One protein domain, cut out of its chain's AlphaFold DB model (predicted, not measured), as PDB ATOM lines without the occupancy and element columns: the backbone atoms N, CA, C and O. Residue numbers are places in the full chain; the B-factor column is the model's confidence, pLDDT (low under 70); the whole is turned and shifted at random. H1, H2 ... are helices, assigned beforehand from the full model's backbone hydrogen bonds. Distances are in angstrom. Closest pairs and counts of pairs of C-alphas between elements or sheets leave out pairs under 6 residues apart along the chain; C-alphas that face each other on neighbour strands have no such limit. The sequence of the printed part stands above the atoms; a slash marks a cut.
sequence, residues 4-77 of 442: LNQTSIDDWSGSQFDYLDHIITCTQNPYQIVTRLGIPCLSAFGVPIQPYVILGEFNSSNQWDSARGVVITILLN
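What this domain is: This is residues 4 to 77 of the 442 residues of the protein "SSD domain-containing protein" of Onchocerca flexuosa (UniProt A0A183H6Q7). The printed part has little regular structure: it is a loose run of loops, with the helix H1 near its middle and the four-residue H2 close by. A loop before H1, around Trp 12, makes one end of the longest axis, and the last residues, to Asn 77, make the other. The 74 residues include two named helices, H1 then H2, and no named strand; the class is all helix, with 14 residues in named elements. It is only just loose, close to compact, with a radius of gyration of the C-alphas of 13.7 A and spans of 45 by 30 by 21 A.

How they stand to each other: Before H1, residues 19 to 28, look at residues 8 to 9, which pair antiparallel with 16 to 17. In H1 every O i to N i+4 pair is within hydrogen-bond range; H2, residues 51 to 54, is too short for one. The two helices are close but not clearly touching: their closest C-alphas, of Thr 27 and Pro 51, are 5.4 A apart. Beyond H2, residues 55 to 56 pair antiparallel with 69 to 70.

Where its parts are: Find C-alpha 19 at (133.160, 170.309, 161.360); from there H1 runs 14.3 A to C-alpha 28. H2 runs 5.4 A and ends at C-alpha 54, (146.418, 167.601, 151.485).

The domain as a whole: The C-alphas farthest apart, of Trp 12 and Asn 77, are 47.8 A apart. The printed part has no cut, the link from H1 to H2 is long with 22 residues, and no printed residue has a pLDDT under 70.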
ATOM      1  N   LEU A   4     134.777 166.567 166.243       71.69
ATOM      2  CA  LEU A   4     133.748 166.254 165.242       71.69
ATOM      3  C   LEU A   4     132.295 166.358 165.751       71.69
ATOM      4  O   LEU A   4     131.389 166.496 164.940       71.69
ATOM      5  N   ASN A   5     132.066 166.289 167.069       76.50
ATOM      6  CA  ASN A   5     130.729 166.390 167.667       76.50
ATOM      7  C   ASN A   5     130.443 167.783 168.262       76.50
ATOM      8  O   ASN A   5     129.429 167.957 168.939       76.50
ATOM      9  N   GLN A   6     131.340 168.759 168.088       78.62
ATOM     10  CA  GLN A   6     131.098 170.136 168.513       78.62
ATOM     11  C   GLN A   6     130.352 170.897 167.418       78.62
ATOM     12  O   GLN A   6     130.732 170.842 166.252       78.62
ATOM     13  N   THR A   7     129.326 171.646 167.814       80.94
ATOM     14  CA  THR A   7     128.626 172.577 166.926       80.94
ATOM     15  C   THR A   7     128.422 173.908 167.633       80.94
ATOM     16  O   THR A   7     127.955 173.910 168.775       80.94
ATOM     17  N   SER A   8     128.732 175.024 166.974       79.81
ATOM     18  CA  SER A   8     128.408 176.367 167.469       79.81
ATOM     19  C   SER A   8     127.173 176.898 166.751       79.81
ATOM     20  O   SER A   8     126.991 176.654 165.564       79.81
ATOM     21  N   ILE A   9     126.300 177.598 167.468       80.38
ATOM     22  CA  ILE A   9     125.126 178.254 166.884       80.38
ATOM     23  C   ILE A   9     125.452 179.742 166.771       80.38
ATOM     24  O   ILE A   9     126.019 180.319 167.697       80.38
ATOM     25  N   ASP A  10     125.122 180.354 165.638       77.50
ATOM     26  CA  ASP A  10     125.179 181.807 165.488       77.50
ATOM     27  C   ASP A  10     124.032 182.464 166.266       77.50
ATOM     28  O   ASP A  10     122.865 182.273 165.916       77.50
ATOM     29  N   ASP A  11     124.351 183.278 167.271       75.12
ATOM     30  CA  ASP A  11     123.355 184.025 168.055       75.12
ATOM     31  C   ASP A  11     122.496 184.969 167.186       75.12
ATOM     32  O   ASP A  11     121.385 185.331 167.579       75.12
ATOM     33  N   TRP A  12     122.985 185.371 166.003       73.12
ATOM     34  CA  TRP A  12     122.306 186.331 165.123       73.12
ATOM     35  C   TRP A  12     121.444 185.693 164.033       73.12
ATOM     36  O   TRP A  12     120.404 186.249 163.681       73.12
ATOM     37  N   SER A  13     121.870 184.558 163.470       77.62
ATOM     38  CA  SER A  13     121.166 183.891 162.363       77.62
ATOM     39  C   SER A  13     120.528 182.552 162.743       77.62
ATOM     40  O   SER A  13     119.731 182.019 161.971       77.62
ATOM     41  N   GLY A  14     120.858 181.997 163.913       77.44
ATOM     42  CA  GLY A  14     120.416 180.671 164.346       77.44
ATOM     43  C   GLY A  14     121.034 179.510 163.559       77.44
ATOM     44  O   GLY A  14     120.654 178.363 163.791       77.44
ATOM     45  N   SER A  15     121.972 179.765 162.636       79.62
ATOM     46  CA  SER A  15     122.644 178.706 161.880       79.62
ATOM     47  C   SER A  15     123.580 177.905 162.783       79.62
ATOM     48  O   SER A  15     124.419 178.484 163.477       79.62
ATOM     49  N   GLN A  16     123.465 176.581 162.735       84.50
ATOM     50  CA  GLN A  16     124.387 175.655 163.382       84.50
ATOM     51  C   GLN A  16     125.596 175.421 162.466       84.50
ATOM     52  O   GLN A  16     125.408 175.030 161.319       84.50
ATOM     53  N   PHE A  17     126.807 175.646 162.976       83.56
ATOM     54  CA  PHE A  17     128.065 175.321 162.304       83.56
ATOM     55  C   PHE A  17     128.624 173.996 162.803       83.56
ATOM     56  O   PHE A  17     128.624 173.742 164.013       83.56
ATOM     57  N   ASP A  18     129.160 173.194 161.889       88.19
ATOM     58  CA  ASP A  18     129.762 171.894 162.182       88.19
ATOM     59  C   ASP A  18     131.228 171.779 161.708       88.19
ATOM     60  O   ASP A  18     131.882 172.746 161.302       88.19
ATOM     61  N   TYR A  19     131.785 170.568 161.786       87.69
ATOM     62  CA  TYR A  19     133.160 170.309 161.360       87.69
ATOM     63  C   TYR A  19     133.368 170.436 159.834       87.69
ATOM     64  O   TYR A  19     134.502 170.663 159.410       87.69
ATOM     65  N   LEU A  20     132.322 170.311 159.009       88.62
ATOM     66  CA  LEU A  20     132.395 170.515 157.559       88.62
ATOM     67  C   LEU A  20     132.513 172.009 157.245       88.62
ATOM     68  O   LEU A  20     133.386 172.393 156.466       88.62
ATOM     69  N   ASP A  21     131.737 172.860 157.924       88.12
ATOM     70  CA  ASP A  21     131.878 174.321 157.829       88.12
ATOM     71  C   ASP A  21     133.279 174.787 158.248       88.12
ATOM     72  O   ASP A  21     133.862 175.680 157.622       88.12
ATOM     73  N   HIS A  22     133.856 174.165 159.284       89.56
ATOM     74  CA  HIS A  22     135.242 174.414 159.689       89.56
ATOM     75  C   HIS A  22     136.233 174.057 158.571       89.56
ATOM     76  O   HIS A  22     137.071 174.886 158.217       89.56
ATOM     77  N   ILE A  23     136.116 172.867 157.969       89.31
ATOM     78  CA  ILE A  23     136.982 172.429 156.861       89.31
ATOM     79  C   ILE A  23     136.846 173.367 155.652       89.31
ATOM     80  O   ILE A  23     137.857 173.787 155.087       89.31
ATOM     81  N   ILE A  24     135.628 173.762 155.274       89.12
ATOM     82  CA  ILE A  24     135.402 174.695 154.159       89.12
ATOM     83  C   ILE A  24     136.014 176.070 154.474       89.12
ATOM     84  O   ILE A  24     136.725 176.633 153.644       89.12
ATOM     85  N   THR A  25     135.841 176.576 155.700       89.69
ATOM     86  CA  THR A  25     136.463 177.836 156.143       89.69
ATOM     87  C   THR A  25     137.993 177.765 156.066       89.69
ATOM     88  O   THR A  25     138.629 178.664 155.515       89.69
ATOM     89  N   CYS A  26     138.600 176.685 156.563       90.50
ATOM     90  CA  CYS A  26     140.055 176.530 156.593       90.50
ATOM     91  C   CYS A  26     140.678 176.244 155.219       90.50
ATOM     92  O   CYS A  26     141.795 176.681 154.959       90.50
ATOM     93  N   THR A  27     139.971 175.559 154.316       89.94
ATOM     94  CA  THR A  27     140.439 175.363 152.931       89.94
ATOM     95  C   THR A  27     140.338 176.648 152.099       89.94
ATOM     96  O   THR A  27     141.141 176.847 151.192       89.94
ATOM     97  N   GLN A  28     139.415 177.561 152.424       89.25
ATOM     98  CA  GLN A  28     139.358 178.901 151.823       89.25
ATOM     99  C   GLN A  28     140.384 179.875 152.427       89.25
ATOM    100  O   GLN A  28     140.948 180.694 151.700       89.25
ATOM    101  N   ASN A  29     140.646 179.802 153.738       91.19
ATOM    102  CA  ASN A  29     141.637 180.639 154.418       91.19
ATOM    103  C   ASN A  29     142.406 179.865 155.514       91.19
ATOM    104  O   ASN A  29     142.030 179.914 156.691       91.19
ATOM    105  N   PRO A  30     143.534 179.211 155.177       91.69
ATOM    106  CA  PRO A  30     144.282 178.388 156.133       91.69
ATOM    107  C   PRO A  30     145.034 179.202 157.199       91.69
ATOM    108  O   PRO A  30     145.539 178.636 158.166       91.69
ATOM    109  N   TYR A  31     145.105 180.530 157.060       92.25
ATOM    110  CA  TYR A  31     145.786 181.431 157.998       92.25
ATOM    111  C   TYR A  31     144.896 181.875 159.175       92.25
ATOM    112  O   TYR A  31     145.337 182.641 160.033       92.25
ATOM    113  N   GLN A  32     143.634 181.437 159.226       90.00
ATOM    114  CA  GLN A  32     142.671 181.894 160.225       90.00
ATOM    115  C   GLN A  32     142.915 181.267 161.613       90.00
ATOM    116  O   GLN A  32     142.790 180.061 161.813       90.00
ATOM    117  N   ILE A  33     143.220 182.115 162.603       87.56
ATOM    118  CA  ILE A  33     143.535 181.702 163.987       87.56
ATOM    119  C   ILE A  33     142.267 181.389 164.806       87.56
ATOM    120  O   ILE A  33     142.318 180.603 165.744       87.56
ATOM    121  N   VAL A  34     141.116 181.975 164.458       86.44
ATOM    122  CA  VAL A  34     139.838 181.738 165.149       86.44
ATOM    123  C   VAL A  34     138.727 181.577 164.114       86.44
ATOM    124  O   VAL A  34     138.365 182.538 163.435       86.44
ATOM    125  N   THR A  35     138.192 180.365 163.978       85.75
ATOM    126  CA  THR A  35     136.962 180.094 163.205       85.75
ATOM    127  C   THR A  35     135.709 180.299 164.067       85.75
ATOM    128  O   THR A  35     135.806 180.514 165.274       85.75
ATOM    129  N   ARG A  36     134.508 180.196 163.475       82.75
ATOM    130  CA  ARG A  36     133.222 180.324 164.199       82.75
ATOM    131  C   ARG A  36     133.001 179.261 165.289       82.75
ATOM    132  O   ARG A  36     132.157 179.446 166.160       82.75
ATOM    133  N   LEU A  37     133.769 178.172 165.264       83.00
ATOM    134  CA  LEU A  37     133.802 177.135 166.304       83.00
ATOM    135  C   LEU A  37     134.823 177.421 167.423       83.00
ATOM    136  O   LEU A  37     134.975 176.615 168.332       83.00
ATOM    137  N   GLY A  38     135.550 178.543 167.362       84.56
ATOM    138  CA  GLY A  38     136.612 178.883 168.318       84.56
ATOM    139  C   GLY A  38     137.929 178.121 168.106       84.56
ATOM    140  O   GLY A  38     138.835 178.231 168.926       84.56
ATOM    141  N   ILE A  39     138.047 177.359 167.013       86.62
ATOM    142  CA  ILE A  39     139.193 176.491 166.693       86.62
ATOM    143  C   ILE A  39     140.070 177.166 165.612       86.62
ATOM    144  O   ILE A  39     139.503 177.732 164.668       86.62
ATOM    145  N   PRO A  40     141.416 177.124 165.702       90.81
ATOM    146  CA  PRO A  40     142.322 177.596 164.648       90.81
ATOM    147  C   PRO A  40     142.372 176.656 163.435       90.81
ATOM    148  O   PRO A  40     142.273 175.444 163.584       90.81
ATOM    149  N   CYS A  41     142.642 177.206 162.248       90.94
ATOM    150  CA  CYS A  41     142.962 176.443 161.029       90.94
ATOM    151  C   CYS A  41     144.441 176.009 160.935       90.94
ATOM    152  O   CYS A  41     144.866 175.431 159.935       90.94
ATOM    153  N   LEU A  42     145.246 176.320 161.955       90.62
ATOM    154  CA  LEU A  42     146.665 175.974 162.016       90.62
ATOM    155  C   LEU A  42     146.859 174.502 162.396       90.62
ATOM    156  O   LEU A  42     146.082 173.929 163.160       90.62
ATOM    157  N   SER A  43     147.948 173.905 161.913       89.19
ATOM    158  CA  SER A  43     148.364 172.564 162.315       89.19
ATOM    159  C   SER A  43     148.706 172.482 163.810       89.19
ATOM    160  O   SER A  43     148.975 173.488 164.468       89.19
ATOM    161  N   ALA A  44     148.826 171.259 164.338       88.12
ATOM    162  CA  ALA A  44     149.317 171.020 165.700       88.12
ATOM    163  C   ALA A  44     150.743 171.568 165.958       88.12
ATOM    164  O   ALA A  44     151.130 171.749 167.108       88.12
ATOM    165  N   PHE A  45     151.512 171.846 164.898       88.06
ATOM    166  CA  PHE A  45     152.836 172.476 164.944       88.06
ATOM    167  C   PHE A  45     152.803 173.984 164.607       88.06
ATOM    168  O   PHE A  45     153.851 174.592 164.410       88.06
ATOM    169  N   GLY A  46     151.616 174.602 164.567       89.31
ATOM    170  CA  GLY A  46     151.429 176.055 164.477       89.31
ATOM    171  C   GLY A  46     151.551 176.660 163.075       89.31
ATOM    172  O   GLY A  46     151.679 177.876 162.957       89.31
ATOM    173  N   VAL A  47     151.514 175.847 162.017       89.88
ATOM    174  CA  VAL A  47     151.730 176.287 160.626       89.88
ATOM    175  C   VAL A  47     150.438 176.112 159.810       89.88
ATOM    176  O   VAL A  47     149.763 175.093 159.969       89.88
ATOM    177  N   PRO A  48     150.068 177.065 158.933       93.19
ATOM    178  CA  PRO A  48     148.927 176.912 158.031       93.19
ATOM    179  C   PRO A  48     149.182 175.793 157.013       93.19
ATOM    180  O   PRO A  48     150.226 175.765 156.359       93.19
ATOM    181  N   ILE A  49     148.221 174.882 156.854       90.69
ATOM    182  CA  ILE A  49     148.287 173.807 155.855       90.69
ATOM    183  C   ILE A  49     147.522 174.247 154.609       90.69
ATOM    184  O   ILE A  49     146.342 174.578 154.677       90.69
ATOM    185  N   GLN A  50     148.197 174.238 153.462       91.00
ATOM    186  CA  GLN A  50     147.590 174.596 152.184       91.00
ATOM    187  C   GLN A  50     146.737 173.435 151.638       91.00
ATOM    188  O   GLN A  50     147.228 172.303 151.588       91.00
ATOM    189  N   PRO A  51     145.491 173.679 151.187       90.62
ATOM    190  CA  PRO A  51     144.549 172.621 150.811       90.62
ATOM    191  C   PRO A  51     145.044 171.763 149.641       90.62
ATOM    192  O   PRO A  51     144.891 170.547 149.667       90.62
ATOM    193  N   TYR A  52     145.734 172.361 148.667       88.44
ATOM    194  CA  TYR A  52     146.306 171.664 147.509       88.44
ATOM    195  C   TYR A  52     147.463 170.700 147.843       88.44
ATOM    196  O   TYR A  52     147.915 169.972 146.963       88.44
ATOM    197  N   VAL A  53     147.971 170.707 149.083       89.62
ATOM    198  CA  VAL A  53     148.995 169.757 149.566       89.62
ATOM    199  C   VAL A  53     148.351 168.524 150.212       89.62
ATOM    200  O   VAL A  53     148.968 167.463 150.238       89.62
ATOM    201  N   ILE A  54     147.124 168.654 150.731       91.31
ATOM    202  CA  ILE A  54     146.418 167.601 151.485       91.31
ATOM    203  C   ILE A  54     145.218 166.996 150.750       91.31
ATOM    204  O   ILE A  54     144.838 165.871 151.062       91.31
ATOM    205  N   LEU A  55     144.611 167.707 149.800       91.50
ATOM    206  CA  LEU A  55     143.446 167.253 149.041       91.50
ATOM    207  C   LEU A  55     143.832 166.973 147.588       91.50
ATOM    208  O   LEU A  55     144.514 167.779 146.958       91.50
ATOM    209  N   GLY A  56     143.365 165.839 147.067       89.00
ATOM    210  CA  GLY A  56     143.657 165.373 145.712       89.00
ATOM    211  C   GLY A  56     142.416 165.072 144.873       89.00
ATOM    212  O   GLY A  56     141.360 164.732 145.410       89.00
ATOM    213  N   GLU A  57     142.572 165.162 143.547       87.31
ATOM    214  CA  GLU A  57     141.511 164.989 142.532       87.31
ATOM    215  C   GLU A  57     140.270 165.872 142.824       87.31
ATOM    216  O   GLU A  57     139.190 165.368 143.123       87.31
ATOM    217  N   PHE A  58     140.439 167.202 142.753       87.12
ATOM    218  CA  PHE A  58     139.369 168.209 142.877       87.12
ATOM    219  C   PHE A  58     139.113 168.942 141.544       87.12
ATOM    220  O   PHE A  58     140.024 169.133 140.740       87.12
ATOM    221  N   ASN A  59     137.870 169.375 141.302       81.19
ATOM    222  CA  ASN A  59     137.446 169.932 140.004       81.19
ATOM    223  C   ASN A  59     137.968 171.351 139.714       81.19
ATOM    224  O   ASN A  59     138.170 171.706 138.553       81.19
ATOM    225  N   SER A  60     138.127 172.194 140.736       78.50
ATOM    226  CA  SER A  60     138.634 173.563 140.583       78.50
ATOM    227  C   SER A  60     139.271 174.070 141.876       78.50
ATOM    228  O   SER A  60     138.910 173.624 142.964       78.50
ATOM    229  N   SER A  61     140.184 175.042 141.776       71.00
ATOM    230  CA  SER A  61     140.988 175.567 142.895       71.00
ATOM    231  C   SER A  61     140.203 176.238 144.033       71.00
ATOM    232  O   SER A  61     140.816 176.695 144.990       71.00
ATOM    233  N   ASN A  62     138.874 176.328 143.924       74.00
ATOM    234  CA  ASN A  62     137.974 176.871 144.946       74.00
ATOM    235  C   ASN A  62     136.880 175.861 145.377       74.00
ATOM    236  O   ASN A  62     136.022 176.217 146.182       74.00
ATOM    237  N   GLN A  63     136.878 174.631 144.840       82.69
ATOM    238  CA  GLN A  63     135.880 173.575 145.090       82.69
ATOM    239  C   GLN A  63     136.540 172.335 145.706       82.69
ATOM    240  O   GLN A  63     136.665 171.267 145.092       82.69
ATOM    241  N   TRP A  64     137.001 172.516 146.943       85.06
ATOM    242  CA  TRP A  64     137.678 171.506 147.761       85.06
ATOM    243  C   TRP A  64     136.748 170.378 148.236       85.06
ATOM    244  O   TRP A  64     137.214 169.297 148.579       85.06
ATOM    245  N   ASP A  65     135.435 170.614 148.205       85.94
ATOM    246  CA  ASP A  65     134.361 169.662 148.508       85.94
ATOM    247  C   ASP A  65     134.334 168.454 147.557       85.94
ATOM    248  O   ASP A  65     133.904 167.368 147.939       85.94
ATOM    249  N   SER A  66     134.833 168.627 146.329       89.31
ATOM    250  CA  SER A  66     134.884 167.571 145.312       89.31
ATOM    251  C   SER A  66     136.065 166.598 145.446       89.31
ATOM    252  O   SER A  66     136.160 165.666 144.646       89.31
ATOM    253  N   ALA A  67     136.958 166.805 146.421       90.31
ATOM    254  CA  ALA A  67     138.189 166.033 146.580       90.31
ATOM    255  C   ALA A  67     137.930 164.542 146.861       90.31
ATOM    256  O   ALA A  67     137.059 164.171 147.649       90.31
ATOM    257  N   ARG A  68     138.732 163.676 146.233       89.88
ATOM    258  CA  ARG A  68     138.602 162.207 146.319       89.88
ATOM    259  C   ARG A  68     139.801 161.510 146.954       89.88
ATOM    260  O   ARG A  68     139.687 160.350 147.343       89.88
ATOM    261  N   GLY A  69     140.934 162.202 147.063       89.88
ATOM    262  CA  GLY A  69     142.128 161.733 147.760       89.88
ATOM    263  C   GLY A  69     142.472 162.622 148.951       89.88
ATOM    264  O   GLY A  69     142.291 163.839 148.891       89.88
ATOM    265  N   VAL A  70     143.014 162.015 150.009       91.69
ATOM    266  CA  VAL A  70     143.640 162.721 151.136       91.69
ATOM    267  C   VAL A  70     145.108 162.316 151.198       91.69
ATOM    268  O   VAL A  70     145.425 161.127 151.238       91.69
ATOM    269  N   VAL A  71     145.997 163.304 151.203       92.69
ATOM    270  CA  VAL A  71     147.451 163.139 151.254       92.69
ATOM    271  C   VAL A  71     147.931 163.442 152.671       92.69
ATOM    272  O   VAL A  71     147.608 164.481 153.244       92.69
ATOM    273  N   ILE A  72     148.711 162.523 153.243       92.25
ATOM    274  CA  ILE A  72     149.310 162.663 154.575       92.25
ATOM    275  C   ILE A  72     150.826 162.608 154.413       92.25
ATOM    276  O   ILE A  72     151.389 161.549 154.141       92.25
ATOM    277  N   THR A  73     151.486 163.748 154.610       92.12
ATOM    278  CA  THR A  73     152.946 163.871 154.517       92.12
ATOM    279  C   THR A  73     153.552 163.913 155.914       92.12
ATOM    280  O   THR A  73     153.262 164.819 156.694       92.12
ATOM    281  N   ILE A  74     154.420 162.949 156.230       93.00
ATOM    282  CA  ILE A  74     155.203 162.929 157.470       93.00
ATOM    283  C   ILE A  74     156.618 163.389 157.124       93.00
ATOM    284  O   ILE A  74     157.330 162.710 156.391       93.00
ATOM    285  N   LEU A  75     157.012 164.556 157.631       91.69
ATOM    286  CA  LEU A  75     158.342 165.117 157.400       91.69
ATOM    287  C   LEU A  75     159.324 164.602 158.458       91.69
ATOM    288  O   LEU A  75     159.073 164.730 159.658       91.69
ATOM    289  N   LEU A  76     160.448 164.052 158.002       93.19
ATOM    290  CA  LEU A  76     161.580 163.645 158.834       93.19
ATOM    291  C   LEU A  76     162.791 164.535 158.526       93.19
ATOM    292  O   LEU A  76     162.949 165.024 157.407       93.19
ATOM    293  N   ASN A  77     163.660 164.737 159.515       93.19
ATOM    294  CA  ASN A  77     164.913 165.462 159.309       93.19
ATOM    295  C   ASN A  77     165.899 164.585 158.529       93.19
ATOM    296  O   ASN A  77     166.208 163.475 158.961       93.19
TER     297      ASN A  77